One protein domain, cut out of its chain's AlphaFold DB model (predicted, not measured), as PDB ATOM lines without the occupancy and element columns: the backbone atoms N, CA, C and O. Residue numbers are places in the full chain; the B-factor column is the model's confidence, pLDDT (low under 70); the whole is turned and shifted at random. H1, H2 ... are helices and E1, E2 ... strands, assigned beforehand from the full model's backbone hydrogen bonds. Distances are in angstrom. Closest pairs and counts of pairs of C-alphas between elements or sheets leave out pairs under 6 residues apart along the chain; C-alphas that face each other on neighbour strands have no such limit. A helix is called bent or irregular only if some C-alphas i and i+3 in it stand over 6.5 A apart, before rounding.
ATOM      1  N   MET A  17     -25.956 -48.301 -10.439       94.56
ATOM      2  CA  MET A  17     -27.170 -48.086 -11.228       94.56
ATOM      3  C   MET A  17     -26.815 -47.837 -12.691       94.56
ATOM      4  O   MET A  17     -26.033 -46.937 -13.002       94.56
ATOM      5  N   ALA A  18     -27.450 -48.597 -13.580       96.31
ATOM      6  CA  ALA A  18     -27.407 -48.397 -15.019       96.31
ATOM      7  C   ALA A  18     -28.783 -47.939 -15.525       96.31
ATOM      8  O   ALA A  18     -29.796 -48.616 -15.355       96.31
ATOM      9  N   ILE A  19     -28.815 -46.773 -16.157       97.31
ATOM     10  CA  ILE A  19     -29.991 -46.165 -16.769       97.31
ATOM     11  C   ILE A  19     -29.929 -46.463 -18.263       97.31
ATOM     12  O   ILE A  19     -29.055 -45.958 -18.960       97.31
ATOM     13  N   LEU A  20     -30.855 -47.280 -18.755       96.69
ATOM     14  CA  LEU A  20     -30.945 -47.668 -20.157       96.69
ATOM     15  C   LEU A  20     -31.866 -46.688 -20.890       96.69
ATOM     16  O   LEU A  20     -33.090 -46.732 -20.729       96.69
ATOM     17  N   ALA A  21     -31.284 -45.791 -21.682       96.19
ATOM     18  CA  ALA A  21     -32.020 -44.769 -22.424       96.19
ATOM     19  C   ALA A  21     -32.070 -45.079 -23.926       96.19
ATOM     20  O   ALA A  21     -31.207 -45.765 -24.463       96.19
ATOM     21  N   GLY A  22     -33.081 -44.555 -24.626       94.12
ATOM     22  CA  GLY A  22     -33.165 -44.638 -26.088       94.12
ATOM     23  C   GLY A  22     -33.609 -45.985 -26.669       94.12
ATOM     24  O   GLY A  22     -33.582 -46.150 -27.886       94.12
ATOM     25  N   LEU A  23     -34.032 -46.945 -25.846       93.31
ATOM     26  CA  LEU A  23     -34.505 -48.248 -26.323       93.31
ATOM     27  C   LEU A  23     -36.035 -48.263 -26.508       93.31
ATOM     28  O   LEU A  23     -36.755 -47.718 -25.665       93.31
ATOM     29  N   PRO A  24     -36.558 -48.899 -27.575       91.38
ATOM     30  CA  PRO A  24     -37.997 -49.013 -27.801       91.38
ATOM     31  C   PRO A  24     -38.663 -49.937 -26.770       91.38
ATOM     32  O   PRO A  24     -37.994 -50.712 -26.084       91.38
ATOM     33  N   GLY A  25     -39.992 -49.857 -26.651       88.25
ATOM     34  CA  GLY A  25     -40.766 -50.394 -25.522       88.25
ATOM     35  C   GLY A  25     -40.403 -51.810 -25.080       88.25
ATOM     36  O   GLY A  25     -39.796 -51.982 -24.020       88.25
ATOM     37  N   ASN A  26     -40.729 -52.811 -25.898       86.12
ATOM     38  CA  ASN A  26     -40.518 -54.220 -25.547       86.12
ATOM     39  C   ASN A  26     -39.036 -54.556 -25.315       86.12
ATOM     40  O   ASN A  26     -38.716 -55.393 -24.475       86.12
ATOM     41  N   ILE A  27     -38.134 -53.863 -26.012       91.50
ATOM     42  CA  ILE A  27     -36.689 -54.071 -25.912       91.50
ATOM     43  C   ILE A  27     -36.149 -53.527 -24.587       91.50
ATOM     44  O   ILE A  27     -35.373 -54.198 -23.920       91.50
ATOM     45  N   SER A  28     -36.583 -52.332 -24.181       92.62
ATOM     46  CA  SER A  28     -36.080 -51.641 -22.987       92.62
ATOM     47  C   SER A  28     -36.333 -52.430 -21.695       92.62
ATOM     48  O   SER A  28     -35.428 -52.604 -20.878       92.62
ATOM     49  N   ILE A  29     -37.548 -52.967 -21.535       90.94
ATOM     50  CA  ILE A  29     -37.957 -53.744 -20.358       90.94
ATOM     51  C   ILE A  29     -37.294 -55.123 -20.375       90.94
ATOM     52  O   ILE A  29     -36.762 -55.559 -19.353       90.94
ATOM     53  N   ALA A  30     -37.291 -55.797 -21.531       92.81
ATOM     54  CA  ALA A  30     -36.629 -57.089 -21.677       92.81
ATOM     55  C   ALA A  30     -35.128 -56.982 -21.366       92.81
ATOM     56  O   ALA A  30     -34.604 -57.788 -20.601       92.81
ATOM     57  N   ALA A  31     -34.463 -55.943 -21.878       93.56
ATOM     58  CA  ALA A  31     -33.047 -55.699 -21.643       93.56
ATOM     59  C   ALA A  31     -32.734 -55.467 -20.159       93.56
ATOM     60  O   ALA A  31     -31.862 -56.139 -19.610       93.56
ATOM     61  N   ALA A  32     -33.475 -54.576 -19.490       94.50
ATOM     62  CA  ALA A  32     -33.284 -54.304 -18.066       94.50
ATOM     63  C   ALA A  32     -33.465 -55.567 -17.206       94.50
ATOM     64  O   ALA A  32     -32.633 -55.854 -16.348       94.50
ATOM     65  N   ASN A  33     -34.515 -56.354 -17.467       94.19
ATOM     66  CA  ASN A  33     -34.796 -57.581 -16.720       94.19
ATOM     67  C   ASN A  33     -33.726 -58.660 -16.929       94.19
ATOM     68  O   ASN A  33     -33.362 -59.346 -15.975       94.19
ATOM     69  N   SER A  34     -33.232 -58.822 -18.157       94.94
ATOM     70  CA  SER A  34     -32.166 -59.780 -18.460       94.94
ATOM     71  C   SER A  34     -30.848 -59.375 -17.804       94.94
ATOM     72  O   SER A  34     -30.239 -60.193 -17.120       94.94
ATOM     73  N   LEU A  35     -30.444 -58.107 -17.924       94.81
ATOM     74  CA  LEU A  35     -29.201 -57.614 -17.322       94.81
ATOM     75  C   LEU A  35     -29.238 -57.659 -15.794       94.81
ATOM     76  O   LEU A  35     -28.238 -58.007 -15.176       94.81
ATOM     77  N   LYS A  36     -30.395 -57.395 -15.176       93.81
ATOM     78  CA  LYS A  36     -30.569 -57.504 -13.719       93.81
ATOM     79  C   LYS A  36     -30.332 -58.922 -13.187       93.81
ATOM     80  O   LYS A  36     -29.895 -59.071 -12.052       93.81
ATOM     81  N   LYS A  37     -30.616 -59.957 -13.985       93.19
ATOM     82  CA  LYS A  37     -30.322 -61.356 -13.626       93.19
ATOM     83  C   LYS A  37     -28.842 -61.704 -13.783       93.19
ATOM     84  O   LYS A  37     -28.369 -62.613 -13.117       93.19
ATOM     85  N   GLU A  38     -28.147 -61.022 -14.688       94.06
ATOM     86  CA  GLU A  38     -26.774 -61.339 -15.089       94.06
ATOM     87  C   GLU A  38     -25.724 -60.566 -14.279       94.06
ATOM     88  O   GLU A  38     -24.694 -61.121 -13.909       94.06
ATOM     89  N   PHE A  39     -25.989 -59.296 -13.970       91.38
ATOM     90  CA  PHE A  39     -25.059 -58.413 -13.272       91.38
ATOM     91  C   PHE A  39     -25.513 -58.179 -11.832       91.38
ATOM     92  O   PHE A  39     -26.208 -57.206 -11.524       91.38
ATOM     93  N   GLU A  40     -25.089 -59.071 -10.935       88.31
ATOM     94  CA  GLU A  40     -25.273 -58.876  -9.498       88.31
ATOM     95  C   GLU A  40     -24.638 -57.549  -9.046       88.31
ATOM     96  O   GLU A  40     -23.613 -57.101  -9.563       88.31
ATOM     97  N   GLY A  41     -25.276 -56.875  -8.089       86.69
ATOM     98  CA  GLY A  41     -24.794 -55.587  -7.597       86.69
ATOM     99  C   GLY A  41     -25.129 -54.399  -8.503       86.69
ATOM    100  O   GLY A  41     -24.638 -53.304  -8.244       86.69
ATOM    101  N   TRP A  42     -25.979 -54.565  -9.518       91.06
ATOM    102  CA  TRP A  42     -26.484 -53.466 -10.343       91.06
ATOM    103  C   TRP A  42     -28.010 -53.386 -10.324       91.06
ATOM    104  O   TRP A  42     -28.709 -54.394 -10.412       91.06
ATOM    105  N   GLU A  43     -28.536 -52.165 -10.245       93.12
ATOM    106  CA  GLU A  43     -29.930 -51.874 -10.571       93.12
ATOM    107  C   GLU A  43     -30.015 -51.336 -12.003       93.12
ATOM    108  O   GLU A  43     -29.288 -50.410 -12.370       93.12
ATOM    109  N   PHE A  44     -30.924 -51.893 -12.803       94.94
ATOM    110  CA  PHE A  44     -31.153 -51.470 -14.184       94.94
ATOM    111  C   PHE A  44     -32.496 -50.763 -14.294       94.94
ATOM    112  O   PHE A  44     -33.548 -51.357 -14.057       94.94
ATOM    113  N   ILE A  45     -32.466 -49.492 -14.687       95.19
ATOM    114  CA  ILE A  45     -33.661 -48.669 -14.866       95.19
ATOM    115  C   ILE A  45     -33.851 -48.409 -16.354       95.19
ATOM    116  O   ILE A  45     -32.951 -47.912 -17.020       95.19
ATOM    117  N   ALA A  46     -35.045 -48.692 -16.866       95.94
ATOM    118  CA  ALA A  46     -35.411 -48.406 -18.246       95.94
ATOM    119  C   ALA A  46     -36.817 -47.802 -18.336       95.94
ATOM    120  O   ALA A  46     -37.684 -48.034 -17.483       95.94
ATOM    121  N   THR A  47     -37.040 -47.035 -19.397       95.00
ATOM    122  CA  THR A  47     -38.340 -46.501 -19.805       95.00
ATOM    123  C   THR A  47     -38.411 -46.590 -21.330       95.00
ATOM    124  O   THR A  47     -37.404 -46.307 -21.973       95.00
ATOM    125  N   PRO A  48     -39.563 -46.948 -21.922       94.50
ATOM    126  CA  PRO A  48     -39.747 -46.938 -23.371       94.50
ATOM    127  C   PRO A  48     -39.451 -45.580 -24.025       94.50
ATOM    128  O   PRO A  48     -39.952 -44.537 -23.586       94.50
ATOM    129  N   PHE A  49     -38.687 -45.602 -25.115       94.44
ATOM    130  CA  PHE A  49     -38.494 -44.469 -26.024       94.44
ATOM    131  C   PHE A  49     -39.277 -44.675 -27.330       94.44
ATOM    132  O   PHE A  49     -39.617 -45.815 -27.663       94.44
ATOM    133  N   PRO A  50     -39.572 -43.593 -28.079       91.94
ATOM    134  CA  PRO A  50     -40.132 -43.698 -29.422       91.94
ATOM    135  C   PRO A  50     -39.298 -44.607 -30.332       91.94
ATOM    136  O   PRO A  50     -38.067 -44.617 -30.261       91.94
ATOM    137  N   GLU A  51     -39.971 -45.336 -31.222       87.56
ATOM    138  CA  GLU A  51     -39.316 -46.228 -32.188       87.56
ATOM    139  C   GLU A  51     -38.549 -45.449 -33.267       87.56
ATOM    140  O   GLU A  51     -37.492 -45.880 -33.719       87.56
ATOM    141  N   SER A  52     -39.037 -44.267 -33.646       87.50
ATOM    142  CA  SER A  52     -38.370 -43.414 -34.633       87.50
ATOM    143  C   SER A  52     -37.001 -42.943 -34.132       87.50
ATOM    144  O   SER A  52     -36.918 -42.193 -33.157       87.50
ATOM    145  N   LEU A  53     -35.929 -43.334 -34.836       81.56
ATOM    146  CA  LEU A  53     -34.543 -42.967 -34.503       81.56
ATOM    147  C   LEU A  53     -34.364 -41.446 -34.389       81.56
ATOM    148  O   LEU A  53     -33.777 -40.964 -33.425       81.56
ATOM    149  N   ASN A  54     -34.961 -40.689 -35.315       84.81
ATOM    150  CA  ASN A  54     -34.861 -39.226 -35.368       84.81
ATOM    151  C   ASN A  54     -35.657 -38.514 -34.263       84.81
ATOM    152  O   ASN A  54     -35.429 -37.336 -33.994       84.81
ATOM    153  N   GLN A  55     -36.619 -39.198 -33.637       87.44
ATOM    154  CA  GLN A  55     -37.462 -38.629 -32.579       87.44
ATOM    155  C   GLN A  55     -37.180 -39.227 -31.200       87.44
ATOM    156  O   GLN A  55     -37.773 -38.783 -30.217       87.44
ATOM    157  N   ARG A  56     -36.269 -40.200 -31.116       89.12
ATOM    158  CA  ARG A  56     -35.945 -40.962 -29.910       89.12
ATOM    159  C   ARG A  56     -35.769 -40.045 -28.701       89.12
ATOM    160  O   ARG A  56     -36.556 -40.117 -27.762       89.12
ATOM    161  N   TYR A  57     -34.827 -39.108 -28.761       93.19
ATOM    162  CA  TYR A  57     -34.527 -38.201 -27.646       93.19
ATOM    163  C   TYR A  57     -35.373 -36.922 -27.610       93.19
ATOM    164  O   TYR A  57     -35.194 -36.086 -26.731       93.19
ATOM    165  N   ASN A  58     -36.362 -36.776 -28.496       91.19
ATOM    166  CA  ASN A  58     -37.313 -35.661 -28.427       91.19
ATOM    167  C   ASN A  58     -38.426 -35.881 -27.391       91.19
ATOM    168  O   ASN A  58     -39.152 -34.943 -27.062       91.19
ATOM    169  N   SER A  59     -38.539 -37.090 -26.834       88.19
ATOM    170  CA  SER A  59     -39.485 -37.399 -25.762       88.19
ATOM    171  C   SER A  59     -38.973 -36.916 -24.400       88.19
ATOM    172  O   SER A  59     -38.393 -37.682 -23.626       88.19
ATOM    173  N   ASN A  60     -39.272 -35.659 -24.059       91.50
ATOM    174  CA  ASN A  60     -39.048 -35.107 -22.712       91.50
ATOM    175  C   ASN A  60     -39.697 -35.972 -21.618       91.50
ATOM    176  O   ASN A  60     -39.180 -36.071 -20.507       91.50
ATOM    177  N   ARG A  61     -40.811 -36.645 -21.945       93.44
ATOM    178  CA  ARG A  61     -41.498 -37.582 -21.049       93.44
ATOM    179  C   ARG A  61     -40.635 -38.800 -20.719       93.44
ATOM    180  O   ARG A  61     -40.523 -39.154 -19.552       93.44
ATOM    181  N   SER A  62     -40.036 -39.446 -21.723       95.06
ATOM    182  CA  SER A  62     -39.235 -40.661 -21.512       95.06
ATOM    183  C   SER A  62     -37.964 -40.360 -20.715       95.06
ATOM    184  O   SER A  62     -37.639 -41.099 -19.786       95.06
ATOM    185  N   ILE A  63     -37.280 -39.251 -21.029       96.19
ATOM    186  CA  ILE A  63     -36.081 -38.817 -20.294       96.19
ATOM    187  C   ILE A  63     -36.455 -38.386 -18.867       96.19
ATOM    188  O   ILE A  63     -35.806 -38.808 -17.909       96.19
ATOM    189  N   GLY A  64     -37.539 -37.621 -18.706       96.00
ATOM    190  CA  GLY A  64     -38.041 -37.200 -17.398       96.00
ATOM    191  C   GLY A  64     -38.413 -38.373 -16.489       96.00
ATOM    192  O   GLY A  64     -38.048 -38.377 -15.318       96.00
ATOM    193  N   GLU A  65     -39.044 -39.416 -17.031       95.56
ATOM    194  CA  GLU A  65     -39.336 -40.654 -16.297       95.56
ATOM    195  C   GLU A  65     -38.070 -41.395 -15.847       95.56
ATOM    196  O   GLU A  65     -38.021 -41.904 -14.727       95.56
ATOM    197  N   LEU A  66     -37.025 -41.455 -16.684       96.56
ATOM    198  CA  LEU A  66     -35.740 -42.024 -16.262       96.56
ATOM    199  C   LEU A  66     -35.125 -41.212 -15.118       96.56
ATOM    200  O   LEU A  66     -34.694 -41.795 -14.122       96.56
ATOM    201  N   LEU A  67     -35.122 -39.881 -15.235       96.56
ATOM    202  CA  LEU A  67     -34.613 -38.990 -14.193       96.56
ATOM    203  C   LEU A  67     -35.400 -39.171 -12.891       96.56
ATOM    204  O   LEU A  67     -34.799 -39.277 -11.820       96.56
ATOM    205  N   ARG A  68     -36.731 -39.265 -12.978       94.56
ATOM    206  CA  ARG A  68     -37.632 -39.535 -11.853       94.56
ATOM    207  C   ARG A  68     -37.280 -40.845 -11.162       94.56
ATOM    208  O   ARG A  68     -37.023 -40.839  -9.966       94.56
ATOM    209  N   LYS A  69     -37.176 -41.950 -11.904       93.75
ATOM    210  CA  LYS A  69     -36.808 -43.260 -11.342       93.75
ATOM    211  C   LYS A  69     -35.413 -43.253 -10.703       93.75
ATOM    212  O   LYS A  69     -35.246 -43.799  -9.617       93.75
ATOM    213  N   ALA A  70     -34.429 -42.609 -11.334       93.94
ATOM    214  CA  ALA A  70     -33.065 -42.513 -10.806       93.94
ATOM    215  C   ALA A  70     -32.992 -41.686  -9.512       93.94
ATOM    216  O   ALA A  70     -32.309 -42.063  -8.557       93.94
ATOM    217  N   THR A  71     -33.721 -40.569  -9.463       91.81
ATOM    218  CA  THR A  71     -33.822 -39.735  -8.260       91.81
ATOM    219  C   THR A  71     -34.611 -40.418  -7.158       91.81
ATOM    220  O   THR A  71     -34.141 -40.430  -6.026       91.81
ATOM    221  N   ASP A  72     -35.750 -41.037  -7.473       88.50
ATOM    222  CA  ASP A  72     -36.547 -41.797  -6.509       88.50
ATOM    223  C   ASP A  72     -35.703 -42.922  -5.896       88.50
ATOM    224  O   ASP A  72     -35.646 -43.030  -4.676       88.50
ATOM    225  N   PHE A  73     -34.958 -43.688  -6.700       87.25
ATOM    226  CA  PHE A  73     -34.035 -44.701  -6.182       87.25
ATOM    227  C   PHE A  73     -32.929 -44.092  -5.311       87.25
ATOM    228  O   PHE A  73     -32.642 -44.619  -4.247       87.25
ATOM    229  N   SER A  74     -32.330 -42.967  -5.721       85.56
ATOM    230  CA  SER A  74     -31.272 -42.290  -4.945       85.56
ATOM    231  C   SER A  74     -31.773 -41.654  -3.636       85.56
ATOM    232  O   SER A  74     -30.965 -41.293  -2.774       85.56
ATOM    233  N   LEU A  75     -33.092 -41.460  -3.516       79.56
ATOM    234  CA  LEU A  75     -33.776 -40.904  -2.349       79.56
ATOM    235  C   LEU A  75     -34.480 -41.942  -1.487       79.56
ATOM    236  O   LEU A  75     -34.793 -41.630  -0.337       79.56
ATOM    237  N   GLN A  76     -34.766 -43.139  -1.999       73.12
ATOM    238  CA  GLN A  76     -35.341 -44.207  -1.193       73.12
ATOM    239  C   GLN A  76     -34.444 -44.371   0.034       73.12
ATOM    240  O   GLN A  76     -33.261 -44.627  -0.084       73.12
ATOM    241  N   THR A  77     -34.957 -44.077   1.224       56.41
ATOM    242  CA  THR A  77     -34.203 -44.230   2.481       56.41
ATOM    243  C   THR A  77     -35.086 -44.689   3.641       56.41
ATOM    244  O   THR A  77     -34.680 -44.605   4.796       56.41
ATOM    245  N   LEU A  78     -36.310 -45.144   3.375       45.25
ATOM    246  CA  LEU A  78     -37.352 -45.249   4.393       45.25
ATOM    247  C   LEU A  78     -38.216 -46.489   4.144       45.25
ATOM    248  O   LEU A  78     -39.119 -46.422   3.314       45.25
ATOM    249  N   ASN A  79     -37.887 -47.597   4.822       42.94
ATOM    250  CA  ASN A  79     -38.841 -48.474   5.528       42.94
ATOM    251  C   ASN A  79     -38.203 -49.706   6.200       42.94
ATOM    252  O   ASN A  79     -38.853 -50.293   7.058       42.94
ATOM    253  N   ASP A  80     -36.944 -50.054   5.920       43.19
ATOM    254  CA  ASP A  80     -36.340 -51.230   6.560       43.19
ATOM    255  C   ASP A  80     -35.690 -50.857   7.897       43.19
ATOM    256  O   ASP A  80     -34.620 -50.256   7.984       43.19
ATOM    257  N   SER A  81     -36.392 -51.198   8.974       40.19
ATOM    258  CA  SER A  81     -35.989 -51.072  10.379       40.19
ATOM    259  C   SER A  81     -34.823 -51.986  10.792       40.19
ATOM    260  O   SER A  81     -34.447 -51.999  11.963       40.19
ATOM    261  N   GLU A  82     -34.209 -52.706   9.854       43.72
ATOM    262  CA  GLU A  82     -33.097 -53.621  10.101       43.72
ATOM    263  C   GLU A  82     -31.814 -53.109   9.440       43.72
ATOM    264  O   GLU A  82     -31.582 -53.339   8.264       43.72
ATOM    265  N   GLY A  83     -30.974 -52.411  10.211       41.75
ATOM    266  CA  GLY A  83     -29.505 -52.440  10.096       41.75
ATOM    267  C   GLY A  83     -28.799 -51.900   8.838       41.75
ATOM    268  O   GLY A  83     -27.823 -51.164   8.984       41.75
ATOM    269  N   GLU A  84     -29.259 -52.185   7.622       43.44
ATOM    270  CA  GLU A  84     -28.547 -51.968   6.357       43.44
ATOM    271  C   GLU A  84     -29.230 -50.903   5.479       43.44
ATOM    272  O   GLU A  84     -29.641 -51.122   4.345       43.44
ATOM    273  N   ASN A  85     -29.345 -49.680   6.001       46.78
ATOM    274  CA  ASN A  85     -29.854 -48.538   5.230       46.78
ATOM    275  C   ASN A  85     -28.924 -48.163   4.063       46.78
ATOM    276  O   ASN A  85     -28.077 -47.293   4.292       46.78
ATOM    277  N   ILE A  86     -29.105 -48.649   2.827       54.06
ATOM    278  CA  ILE A  86     -28.569 -47.889   1.682       54.06
ATOM    279  C   ILE A  86     -29.297 -48.077   0.333       54.06
ATOM    280  O   ILE A  86     -29.068 -49.061  -0.364       54.06
ATOM    281  N   PRO A  87     -30.047 -47.059  -0.132       57.34
ATOM    282  CA  PRO A  87     -30.295 -46.844  -1.563       57.34
ATOM    283  C   PRO A  87     -29.725 -45.489  -2.002       57.34
ATOM    284  O   PRO A  87     -30.404 -44.509  -2.278       57.34
ATOM    285  N   ARG A  88     -28.397 -45.431  -2.054       74.25
ATOM    286  CA  ARG A  88     -27.681 -44.522  -2.949       74.25
ATOM    287  C   ARG A  88     -26.822 -45.399  -3.816       74.25
ATOM    288  O   ARG A  88     -26.046 -46.163  -3.241       74.25
ATOM    289  N   PRO A  89     -26.943 -45.340  -5.142       87.19
ATOM    290  CA  PRO A  89     -26.095 -46.175  -5.960       87.19
ATOM    291  C   PRO A  89     -24.621 -45.809  -5.722       87.19
ATOM    292  O   PRO A  89     -24.285 -44.638  -5.537       87.19
ATOM    293  N   SER A  90     -23.733 -46.803  -5.725       88.44
ATOM    294  CA  SER A  90     -22.278 -46.597  -5.692       88.44
ATOM    295  C   SER A  90     -21.769 -45.888  -6.943       88.44
ATOM    296  O   SER A  90     -20.636 -45.401  -6.948       88.44
ATOM    297  N   GLN A  91     -22.580 -45.882  -8.005       92.44
ATOM    298  CA  GLN A  91     -22.364 -45.127  -9.227       92.44
ATOM    299  C   GLN A  91     -23.636 -45.011 -10.078       92.44
ATOM    300  O   GLN A  91     -24.455 -45.927 -10.068       92.44
ATOM    301  N   ILE A  92     -23.768 -43.937 -10.859       95.50
ATOM    302  CA  ILE A  92     -24.834 -43.768 -11.861       95.50
ATOM    303  C   ILE A  92     -24.226 -43.715 -13.257       95.50
ATOM    304  O   ILE A  92     -23.406 -42.842 -13.553       95.50
ATOM    305  N   VAL A  93     -24.682 -44.604 -14.137       96.06
ATOM    306  CA  VAL A  93     -24.298 -44.598 -15.548       96.06
ATOM    307  C   VAL A  93     -25.533 -44.567 -16.437       96.06
ATOM    308  O   VAL A  93     -26.457 -45.347 -16.245       96.06
ATOM    309  N   VAL A  94     -25.543 -43.673 -17.418       97.38
ATOM    310  CA  VAL A  94     -26.530 -43.596 -18.494       97.38
ATOM    311  C   VAL A  94     -25.935 -44.279 -19.714       97.38
ATOM    312  O   VAL A  94     -24.937 -43.829 -20.273       97.38
ATOM    313  N   VAL A  95     -26.552 -45.386 -20.104       95.94
ATOM    314  CA  VAL A  95     -26.142 -46.240 -21.212       95.94
ATOM    315  C   VAL A  95     -27.164 -46.082 -22.335       95.94
ATOM    316  O   VAL A  95     -28.366 -46.260 -22.107       95.94
ATOM    317  N   PHE A  96     -26.720 -45.701 -23.532       94.50
ATOM    318  CA  PHE A  96     -27.633 -45.315 -24.609       94.50
ATOM    319  C   PHE A  96     -27.054 -45.539 -26.017       94.50
ATOM    320  O   PHE A  96     -25.842 -45.428 -26.204       94.50
ATOM    321  N   PRO A  97     -27.897 -45.839 -27.022       91.50
ATOM    322  CA  PRO A  97     -27.494 -45.833 -28.423       91.50
ATOM    323  C   PRO A  97     -27.370 -44.399 -28.945       91.50
ATOM    324  O   PRO A  97     -28.239 -43.568 -28.689       91.50
ATOM    325  N   GLU A  98     -26.336 -44.106 -29.726       88.38
ATOM    326  CA  GLU A  98     -26.199 -42.793 -30.357       88.38
ATOM    327  C   GLU A  98     -27.329 -42.558 -31.375       88.38
ATOM    328  O   GLU A  98     -27.661 -43.430 -32.179       88.38
ATOM    329  N   ALA A  99     -27.987 -41.402 -31.283       89.12
ATOM    330  CA  ALA A  99     -29.020 -40.949 -32.211       89.12
ATOM    331  C   ALA A  99     -29.178 -39.424 -32.086       89.12
ATOM    332  O   ALA A  99     -28.795 -38.873 -31.053       89.12
ATOM    333  N   PRO A 100     -29.779 -38.728 -33.065       90.69
ATOM    334  CA  PRO A 100     -29.934 -37.277 -33.003       90.69
ATOM    335  C   PRO A 100     -30.565 -36.782 -31.692       90.69
ATOM    336  O   PRO A 100     -31.570 -37.334 -31.228       90.69
ATOM    337  N   ASN A 101     -30.024 -35.688 -31.149       92.19
ATOM    338  CA  ASN A 101     -30.448 -35.042 -29.901       92.19
ATOM    339  C   ASN A 101     -30.177 -35.856 -28.619       92.19
ATOM    340  O   ASN A 101     -30.862 -35.642 -27.614       92.19
ATOM    341  N   PHE A 102     -29.227 -36.802 -28.622       92.38
ATOM    342  CA  PHE A 102     -28.857 -37.547 -27.408       92.38
ATOM    343  C   PHE A 102     -28.294 -36.635 -26.306       92.38
ATOM    344  O   PHE A 102     -28.366 -36.982 -25.128       92.38
ATOM    345  N   GLU A 103     -27.792 -35.454 -26.667       92.62
ATOM    346  CA  GLU A 103     -27.270 -34.417 -25.776       92.62
ATOM    347  C   GLU A 103     -28.325 -33.962 -24.756       92.62
ATOM    348  O   GLU A 103     -27.983 -33.620 -23.628       92.62
ATOM    349  N   LYS A 104     -29.622 -34.101 -25.073       94.31
ATOM    350  CA  LYS A 104     -30.716 -33.875 -24.111       94.31
ATOM    351  C   LYS A 104     -30.629 -34.770 -22.873       94.31
ATOM    352  O   LYS A 104     -31.143 -34.410 -21.817       94.31
ATOM    353  N   LEU A 105     -29.996 -35.943 -22.966       94.75
ATOM    354  CA  LEU A 105     -29.711 -36.762 -21.784       94.75
ATOM    355  C   LEU A 105     -28.747 -36.034 -20.839       94.75
ATOM    356  O   LEU A 105     -28.950 -36.085 -19.626       94.75
ATOM    357  N   VAL A 106     -27.747 -35.335 -21.387       92.94
ATOM    358  CA  VAL A 106     -26.809 -34.508 -20.618       92.94
ATOM    359  C   VAL A 106     -27.528 -33.322 -19.998       92.94
ATOM    360  O   VAL A 106     -27.304 -33.043 -18.827       92.94
ATOM    361  N   ASP A 107     -28.467 -32.694 -20.701       92.94
ATOM    362  CA  ASP A 107     -29.252 -31.594 -20.127       92.94
ATOM    363  C   ASP A 107     -30.083 -32.040 -18.914       92.94
ATOM    364  O   ASP A 107     -30.188 -31.314 -17.928       92.94
ATOM    365  N   TYR A 108     -30.655 -33.249 -18.953       95.50
ATOM    366  CA  TYR A 108     -31.524 -33.765 -17.887       95.50
ATOM    367  C   TYR A 108     -30.760 -34.327 -16.688       95.50
ATOM    368  O   TYR A 108     -31.172 -34.131 -15.544       95.50
ATOM    369  N   PHE A 109     -29.672 -35.057 -16.926       96.19
ATOM    370  CA  PHE A 109     -28.881 -35.677 -15.859       96.19
ATOM    371  C   PHE A 109     -27.685 -34.814 -15.442       96.19
ATOM    372  O   PHE A 109     -27.091 -35.040 -14.383       96.19
ATOM    373  N   GLY A 110     -27.345 -33.795 -16.226       94.81
ATOM    374  CA  GLY A 110     -26.242 -32.882 -15.979       94.81
ATOM    375  C   GLY A 110     -24.924 -33.620 -15.785       94.81
ATOM    376  O   GLY A 110     -24.639 -34.644 -16.410       94.81
ATOM    377  N   PHE A 111     -24.136 -33.152 -14.826       95.38
ATOM    378  CA  PHE A 111     -22.864 -33.786 -14.474       95.38
ATOM    379  C   PHE A 111     -23.003 -34.825 -13.361       95.38
ATOM    380  O   PHE A 111     -22.013 -35.154 -12.711       95.38
ATOM    381  N   SER A 112     -24.214 -35.323 -13.094       95.75
ATOM    382  CA  SER A 112     -24.459 -36.304 -12.031       95.75
ATOM    383  C   SER A 112     -24.214 -37.747 -12.471       95.75
ATOM    384  O   SER A 112     -23.825 -38.580 -11.656       95.75
ATOM    385  N   ALA A 113     -24.375 -38.041 -13.759       96.06
ATOM    386  CA  ALA A 113     -24.188 -39.369 -14.325       96.06
ATOM    387  C   ALA A 113     -22.922 -39.448 -15.180       96.06
ATOM    388  O   ALA A 113     -22.372 -38.435 -15.617       96.06
ATOM    389  N   ARG A 114     -22.466 -40.675 -15.426       94.12
ATOM    390  CA  ARG A 114     -21.531 -40.971 -16.511       94.12
ATOM    391  C   ARG A 114     -22.307 -41.402 -17.748       94.12
ATOM    392  O   ARG A 114     -23.289 -42.118 -17.607       94.12
ATOM    393  N   TYR A 115     -21.851 -41.026 -18.935       95.12
ATOM    394  CA  TYR A 115     -22.523 -41.338 -20.195       95.12
ATOM    395  C   TYR A 115     -21.704 -42.365 -20.976       95.12
ATOM    396  O   TYR A 115     -20.493 -42.209 -21.142       95.12
ATOM    397  N   VAL A 116     -22.359 -43.439 -21.416       93.69
ATOM    398  CA  VAL A 116     -21.738 -44.529 -22.176       93.69
ATOM    399  C   VAL A 116     -22.580 -44.821 -23.409       93.69
ATOM    400  O   VAL A 116     -23.732 -45.252 -23.310       93.69
ATOM    401  N   LYS A 117     -21.984 -44.582 -24.577       91.81
ATOM    402  CA  LYS A 117     -22.574 -44.906 -25.876       91.81
ATOM    403  C   LYS A 117     -22.416 -46.412 -26.120       91.81
ATOM    404  O   LYS A 117     -21.314 -46.935 -25.996       91.81
ATOM    405  N   THR A 118     -23.500 -47.125 -26.427       85.69
ATOM    406  CA  THR A 118     -23.493 -48.603 -26.478       85.69
ATOM    407  C   THR A 118     -22.851 -49.203 -27.719       85.69
ATOM    408  O   THR A 118     -22.334 -50.319 -27.665       85.69
ATOM    409  N   ARG A 119     -22.968 -48.521 -28.861       71.81
ATOM    410  CA  ARG A 119     -22.469 -48.998 -30.154       71.81
ATOM    411  C   ARG A 119     -22.504 -47.877 -31.188       71.81
ATOM    412  O   ARG A 119     -23.305 -46.953 -31.046       71.81
ATOM    413  N   ASP A 120     -21.649 -48.019 -32.193       56.75
ATOM    414  CA  ASP A 120     -21.511 -47.131 -33.345       56.75
ATOM    415  C   ASP A 120     -22.806 -47.114 -34.198       56.75
ATOM    416  O   ASP A 120     -23.365 -48.186 -34.470       56.75
ATOM    417  N   PRO A 121     -23.326 -45.934 -34.576       54.84
ATOM    418  CA  PRO A 121     -24.502 -45.785 -35.437       54.84
ATOM    419  C   PRO A 121     -24.329 -46.319 -36.872       54.84
ATOM    420  O   PRO A 121     -25.337 -46.458 -37.565       54.84
ATOM    421  N   GLU A 122     -23.110 -46.628 -37.329       54.69
ATOM    422  CA  GLU A 122     -22.844 -47.045 -38.717       54.69
ATOM    423  C   GLU A 122     -23.036 -48.546 -39.010       54.69
ATOM    424  O   GLU A 122     -22.807 -49.000 -40.133       54.69
ATOM    425  N   GLU A 123     -23.487 -49.350 -38.042       64.25
ATOM    426  CA  GLU A 123     -23.713 -50.772 -38.309       64.25
ATOM    427  C   GLU A 123     -24.853 -51.029 -39.309       64.25
ATOM    428  O   GLU A 123     -25.923 -50.412 -39.225       64.25
ATOM    429  N   PRO A 124     -24.657 -51.967 -40.255       61.53
ATOM    430  CA  PRO A 124     -25.590 -52.180 -41.344       61.53
ATOM    431  C   PRO A 124     -26.965 -52.608 -40.835       61.53
ATOM    432  O   PRO A 124     -27.116 -53.419 -39.917       61.53
ATOM    433  N   TRP A 125     -27.985 -52.066 -41.495       68.38
ATOM    434  CA  TRP A 125     -29.380 -52.428 -41.301       68.38
ATOM    435  C   TRP A 125     -29.601 -53.833 -41.839       68.38
ATOM    436  O   TRP A 125     -29.891 -54.029 -43.020       68.38
ATOM    437  N   ASP A 126     -29.469 -54.822 -40.972       65.38
ATOM    438  CA  ASP A 126     -29.768 -56.188 -41.351       65.38
ATOM    439  C   ASP A 126     -31.276 -56.336 -41.595       65.38
ATOM    440  O   ASP A 126     -32.112 -55.947 -40.771       65.38
ATOM    441  N   HIS A 127     -31.630 -56.832 -42.778       66.19
ATOM    442  CA  HIS A 127     -33.015 -56.976 -43.229       66.19
ATOM    443  C   HIS A 127     -33.879 -55.702 -43.086       66.19
ATOM    444  O   HIS A 127     -35.087 -55.781 -42.852       66.19
ATOM    445  N   GLY A 128     -33.274 -54.512 -43.204       71.94
ATOM    446  CA  GLY A 128     -33.995 -53.237 -43.129       71.94
ATOM    447  C   GLY A 128     -34.493 -52.862 -41.727       71.94
ATOM    448  O   GLY A 128     -35.336 -51.972 -41.603       71.94
ATOM    449  N   ARG A 129     -33.982 -53.498 -40.662       74.50
ATOM    450  CA  ARG A 129     -34.251 -53.103 -39.271       74.50
ATOM    451  C   ARG A 129     -32.963 -52.723 -38.553       74.50
ATOM    452  O   ARG A 129     -31.983 -53.454 -38.563       74.50
ATOM    453  N   HIS A 130     -33.002 -51.587 -37.868       82.06
ATOM    454  CA  HIS A 130     -31.898 -51.137 -37.028       82.06
ATOM    455  C   HIS A 130     -31.682 -52.094 -35.835       82.06
ATOM    456  O   HIS A 130     -32.647 -52.602 -35.255       82.06
ATOM    457  N   TRP A 131     -30.430 -52.307 -35.414       84.25
ATOM    458  CA  TRP A 131     -30.072 -53.274 -34.360       84.25
ATOM    459  C   TRP A 131     -30.788 -53.026 -33.022       84.25
ATOM    460  O   TRP A 131     -31.075 -53.962 -32.284       84.25
ATOM    461  N   THR A 132     -31.179 -51.778 -32.734       84.75
ATOM    462  CA  THR A 132     -31.929 -51.409 -31.516       84.75
ATOM    463  C   THR A 132     -33.312 -52.058 -31.399       84.75
ATOM    464  O   THR A 132     -33.958 -51.926 -30.361       84.75
ATOM    465  N   PHE A 133     -33.790 -52.725 -32.452       85.00
ATOM    466  CA  PHE A 133     -35.030 -53.506 -32.456       85.00
ATOM    467  C   PHE A 133     -34.801 -55.013 -32.267       85.00
ATOM    468  O   PHE A 133     -35.768 -55.773 -32.213       85.00
ATOM    469  N   ARG A 134     -33.545 -55.458 -32.162       86.38
ATOM    470  CA  ARG A 134     -33.161 -56.858 -31.962       86.38
ATOM    471  C   ARG A 134     -32.677 -57.033 -30.524       86.38
ATOM    472  O   ARG A 134     -31.653 -56.476 -30.141       86.38
ATOM    473  N   VAL A 135     -33.437 -57.782 -29.719       87.06
ATOM    474  CA  VAL A 135     -33.165 -57.949 -28.276       87.06
ATOM    475  C   VAL A 135     -31.741 -58.448 -28.035       87.06
ATOM    476  O   VAL A 135     -31.045 -57.878 -27.202       87.06
ATOM    477  N   GLU A 136     -31.298 -59.463 -28.778       87.62
ATOM    478  CA  GLU A 136     -29.979 -60.075 -28.580       87.62
ATOM    479  C   GLU A 136     -28.825 -59.104 -28.852       87.62
ATOM    480  O   GLU A 136     -27.914 -58.993 -28.031       87.62
ATOM    481  N   ASP A 137     -28.893 -58.325 -29.933       88.06
ATOM    482  CA  ASP A 137     -27.871 -57.318 -30.238       88.06
ATOM    483  C   ASP A 137     -27.817 -56.224 -29.182       88.06
ATOM    484  O   ASP A 137     -26.738 -55.778 -28.787       88.06
ATOM    485  N   VAL A 138     -28.992 -55.782 -28.723       89.69
ATOM    486  CA  VAL A 138     -29.096 -54.780 -27.667       89.69
ATOM    487  C   VAL A 138     -28.486 -55.315 -26.385       89.69
ATOM    488  O   VAL A 138     -27.673 -54.630 -25.771       89.69
ATOM    489  N   LEU A 139     -28.806 -56.550 -26.004       91.56
ATOM    490  CA  LEU A 139     -28.200 -57.196 -24.846       91.56
ATOM    491  C   LEU A 139     -26.685 -57.321 -24.993       91.56
ATOM    492  O   LEU A 139     -25.967 -57.014 -24.048       91.56
ATOM    493  N   GLN A 140     -26.181 -57.713 -26.163       90.44
ATOM    494  CA  GLN A 140     -24.745 -57.812 -26.413       90.44
ATOM    495  C   GLN A 140     -24.044 -56.449 -26.282       90.44
ATOM    496  O   GLN A 140     -23.018 -56.347 -25.605       90.44
ATOM    497  N   ALA A 141     -24.607 -55.396 -26.880       90.19
ATOM    498  CA  ALA A 141     -24.063 -54.040 -26.807       90.19
ATOM    499  C   ALA A 141     -24.087 -53.490 -25.369       90.19
ATOM    500  O   ALA A 141     -23.108 -52.909 -24.891       90.19
ATOM    501  N   LEU A 142     -25.185 -53.725 -24.646       92.62
ATOM    502  CA  LEU A 142     -25.317 -53.338 -23.245       92.62
ATOM    503  C   LEU A 142     -24.338 -54.099 -22.350       92.62
ATOM    504  O   LEU A 142     -23.652 -53.465 -21.555       92.62
ATOM    505  N   ARG A 143     -24.204 -55.421 -22.509       92.88
ATOM    506  CA  ARG A 143     -23.214 -56.235 -21.780       92.88
ATOM    507  C   ARG A 143     -21.813 -55.680 -21.961       92.88
ATOM    508  O   ARG A 143     -21.145 -55.405 -20.972       92.88
ATOM    509  N   LYS A 144     -21.403 -55.439 -23.212       90.81
ATOM    510  CA  LYS A 144     -20.093 -54.852 -23.522       90.81
ATOM    511  C   LYS A 144     -19.892 -53.524 -22.787       90.81
ATOM    512  O   LYS A 144     -18.862 -53.343 -22.146       90.81
ATOM    513  N   SER A 145     -20.896 -52.649 -22.822       91.38
ATOM    514  CA  SER A 145     -20.860 -51.342 -22.152       91.38
ATOM    515  C   SER A 145     -20.712 -51.477 -20.632       91.38
ATOM    516  O   SER A 145     -19.861 -50.827 -20.033       91.38
ATOM    517  N   ILE A 146     -21.503 -52.349 -19.998       90.19
ATOM    518  CA  ILE A 146     -21.453 -52.600 -18.547       90.19
ATOM    519  C   ILE A 146     -20.126 -53.246 -18.135       90.19
ATOM    520  O   ILE A 146     -19.549 -52.870 -17.114       90.19
ATOM    521  N   THR A 147     -19.591 -54.171 -18.928       89.75
ATOM    522  CA  THR A 147     -18.260 -54.743 -18.694       89.75
ATOM    523  C   THR A 147     -17.171 -53.675 -18.807       89.75
ATOM    524  O   THR A 147     -16.294 -53.613 -17.945       89.75
ATOM    525  N   GLU A 148     -17.240 -52.793 -19.806       87.94
ATOM    526  CA  GLU A 148     -16.285 -51.692 -19.979       87.94
ATOM    527  C   GLU A 148     -16.339 -50.690 -18.818       87.94
ATOM    528  O   GLU A 148     -15.292 -50.246 -18.340       87.94
ATOM    529  N   ILE A 149     -17.530 -50.405 -18.288       86.88
ATOM    530  CA  ILE A 149     -17.713 -49.567 -17.093       86.88
ATOM    531  C   ILE A 149     -16.970 -50.131 -15.872       86.88
ATOM    532  O   ILE A 149     -16.561 -49.377 -14.992       86.88
ATOM    533  N   ASN A 150     -16.753 -51.444 -15.821       81.44
ATOM    534  CA  ASN A 150     -15.999 -52.096 -14.753       81.44
ATOM    535  C   ASN A 150     -14.489 -52.211 -15.046       81.44
ATOM    536  O   ASN A 150     -13.762 -52.815 -14.255       81.44
ATOM    537  N   SER A 151     -13.995 -51.632 -16.146       83.25
ATOM    538  CA  SER A 151     -12.564 -51.600 -16.478       83.25
ATOM    539  C   SER A 151     -11.764 -50.628 -15.595       83.25
ATOM    540  O   SER A 151     -12.314 -49.711 -14.980       83.25
TER     541      SER A 151
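AT A GLANCE: This is residues 17 to 151 of the 324 residues of an uncharacterized protein of Thioclava sp. ES.032 (UniProt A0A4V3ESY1). Look for a small, twisted sheet of four parallel strands in the middle, with two helices packed over each face: H1 and H5 over one, H3 and H4 over the other. From this compact body two loops, residues 79 to 84 and residues 124 to 129, stick out at opposite ends and make the long axis. The printed part has 135 residues, with five named helices and four named strands in the order E1 H1 E2 H2 H3 E3 H4 E4 H5; the sheet runs E2 E1 E3 E4, and the class is mixed, helices and strands. The whole is compact, with a radius of gyration of the C-alphas of 15.1 A, and elongated, spanning 54 by 29 by 27 A.

HOW THE PARTS SIT: Begin at the inner strands E1, residues 17 to 20, and E3, residues 92 to 96: they are parallel at 19 degrees, with N 19 and O 93 2.8 A apart, within hydrogen-bond range. On the other side of E1 find E2, residues 42 to 46, parallel to it at 27 degrees, with N 20 and O 45 at 2.8 A. Beside E3 is the other edge strand, E4, residues 114 to 117, parallel at 20 degrees, with N 94 and O 114 at 2.7 A. The sheet is only just strongly twisted, its C-alphas lying up to 4.3 A off the best plane. H1, residues 25 to 38, is over E2 at a height over the sheet of 7.6 A and runs along the strands; the closest C-alphas are those of Ala 32 and Phe 44, 5.3 A apart. On the same face H5, residues 135 to 149, runs slantwise to the strands, at 36 degrees to E3 on the local plane; its C-alpha 145 comes within 6.9 A of that of Val 116. H1 and H5 touch at a steep tilt of 50 degrees, with the C-alphas of Ile 27 and Val 135 closest at 5.7 A. On the opposite face H3, residues 60 to 75, and H4, residues 104 to 112, run along the strands; H3 touches H4 with residues 63 to 67 alone, at a shallow tilt of 18 degrees, the C-alphas of Leu 67 and Phe 109 closest at 6.8 A. H2, residues 53 to 58, is not on the sheet; it is close to but not clearly touching H4, with the C-alphas of Tyr 57 and Lys 104 closest at 6.8 A. E1, H1, E2 and E3, H4, E4 are strand-helix-strand units, parallel neighbour strands with a helix between, and E2, H2 H3, E3 is a split one with E1 between its strands; the three crossovers are right-handed. Every O i to N i+4 pair is within hydrogen-bond range in H1, H3 and H5, against 3 of 5 in H4 and 0 of 2 in H2, where 2 of 3 O i to N i+3 pairs are.

IN THESE COORDINATES: Find C-alpha 17 at (-27.170, -48.086, -11.228), where E1 begins; it runs 9.7 A, E2 13.0 A, E3 13.1 A and E4 10.2 A from first to last C-alpha. H1 measures 20.6 A, H3 21.8 A and H5 20.8 A, and H5 ends at C-alpha 149, (-17.713, -49.567, -17.093). H2, 9.9 A, and H4, 13.8 A, are irregular: C-alphas 54 and 57 are 7.8 A apart, and C-alphas 108 and 111 are 9.3 A apart.

THE WHOLE: The C-alphas farthest apart are those of Ser 81 and His 127, 54.0 A, and the printed part has no cut. The links H3 to E3, 16 residues, and E4 to H5, 17 residues, are long. Look there too for low confidence: residues 77 to 87 and 120 to 127 have pLDDT under 70, while the mean of the printed part is 85.4.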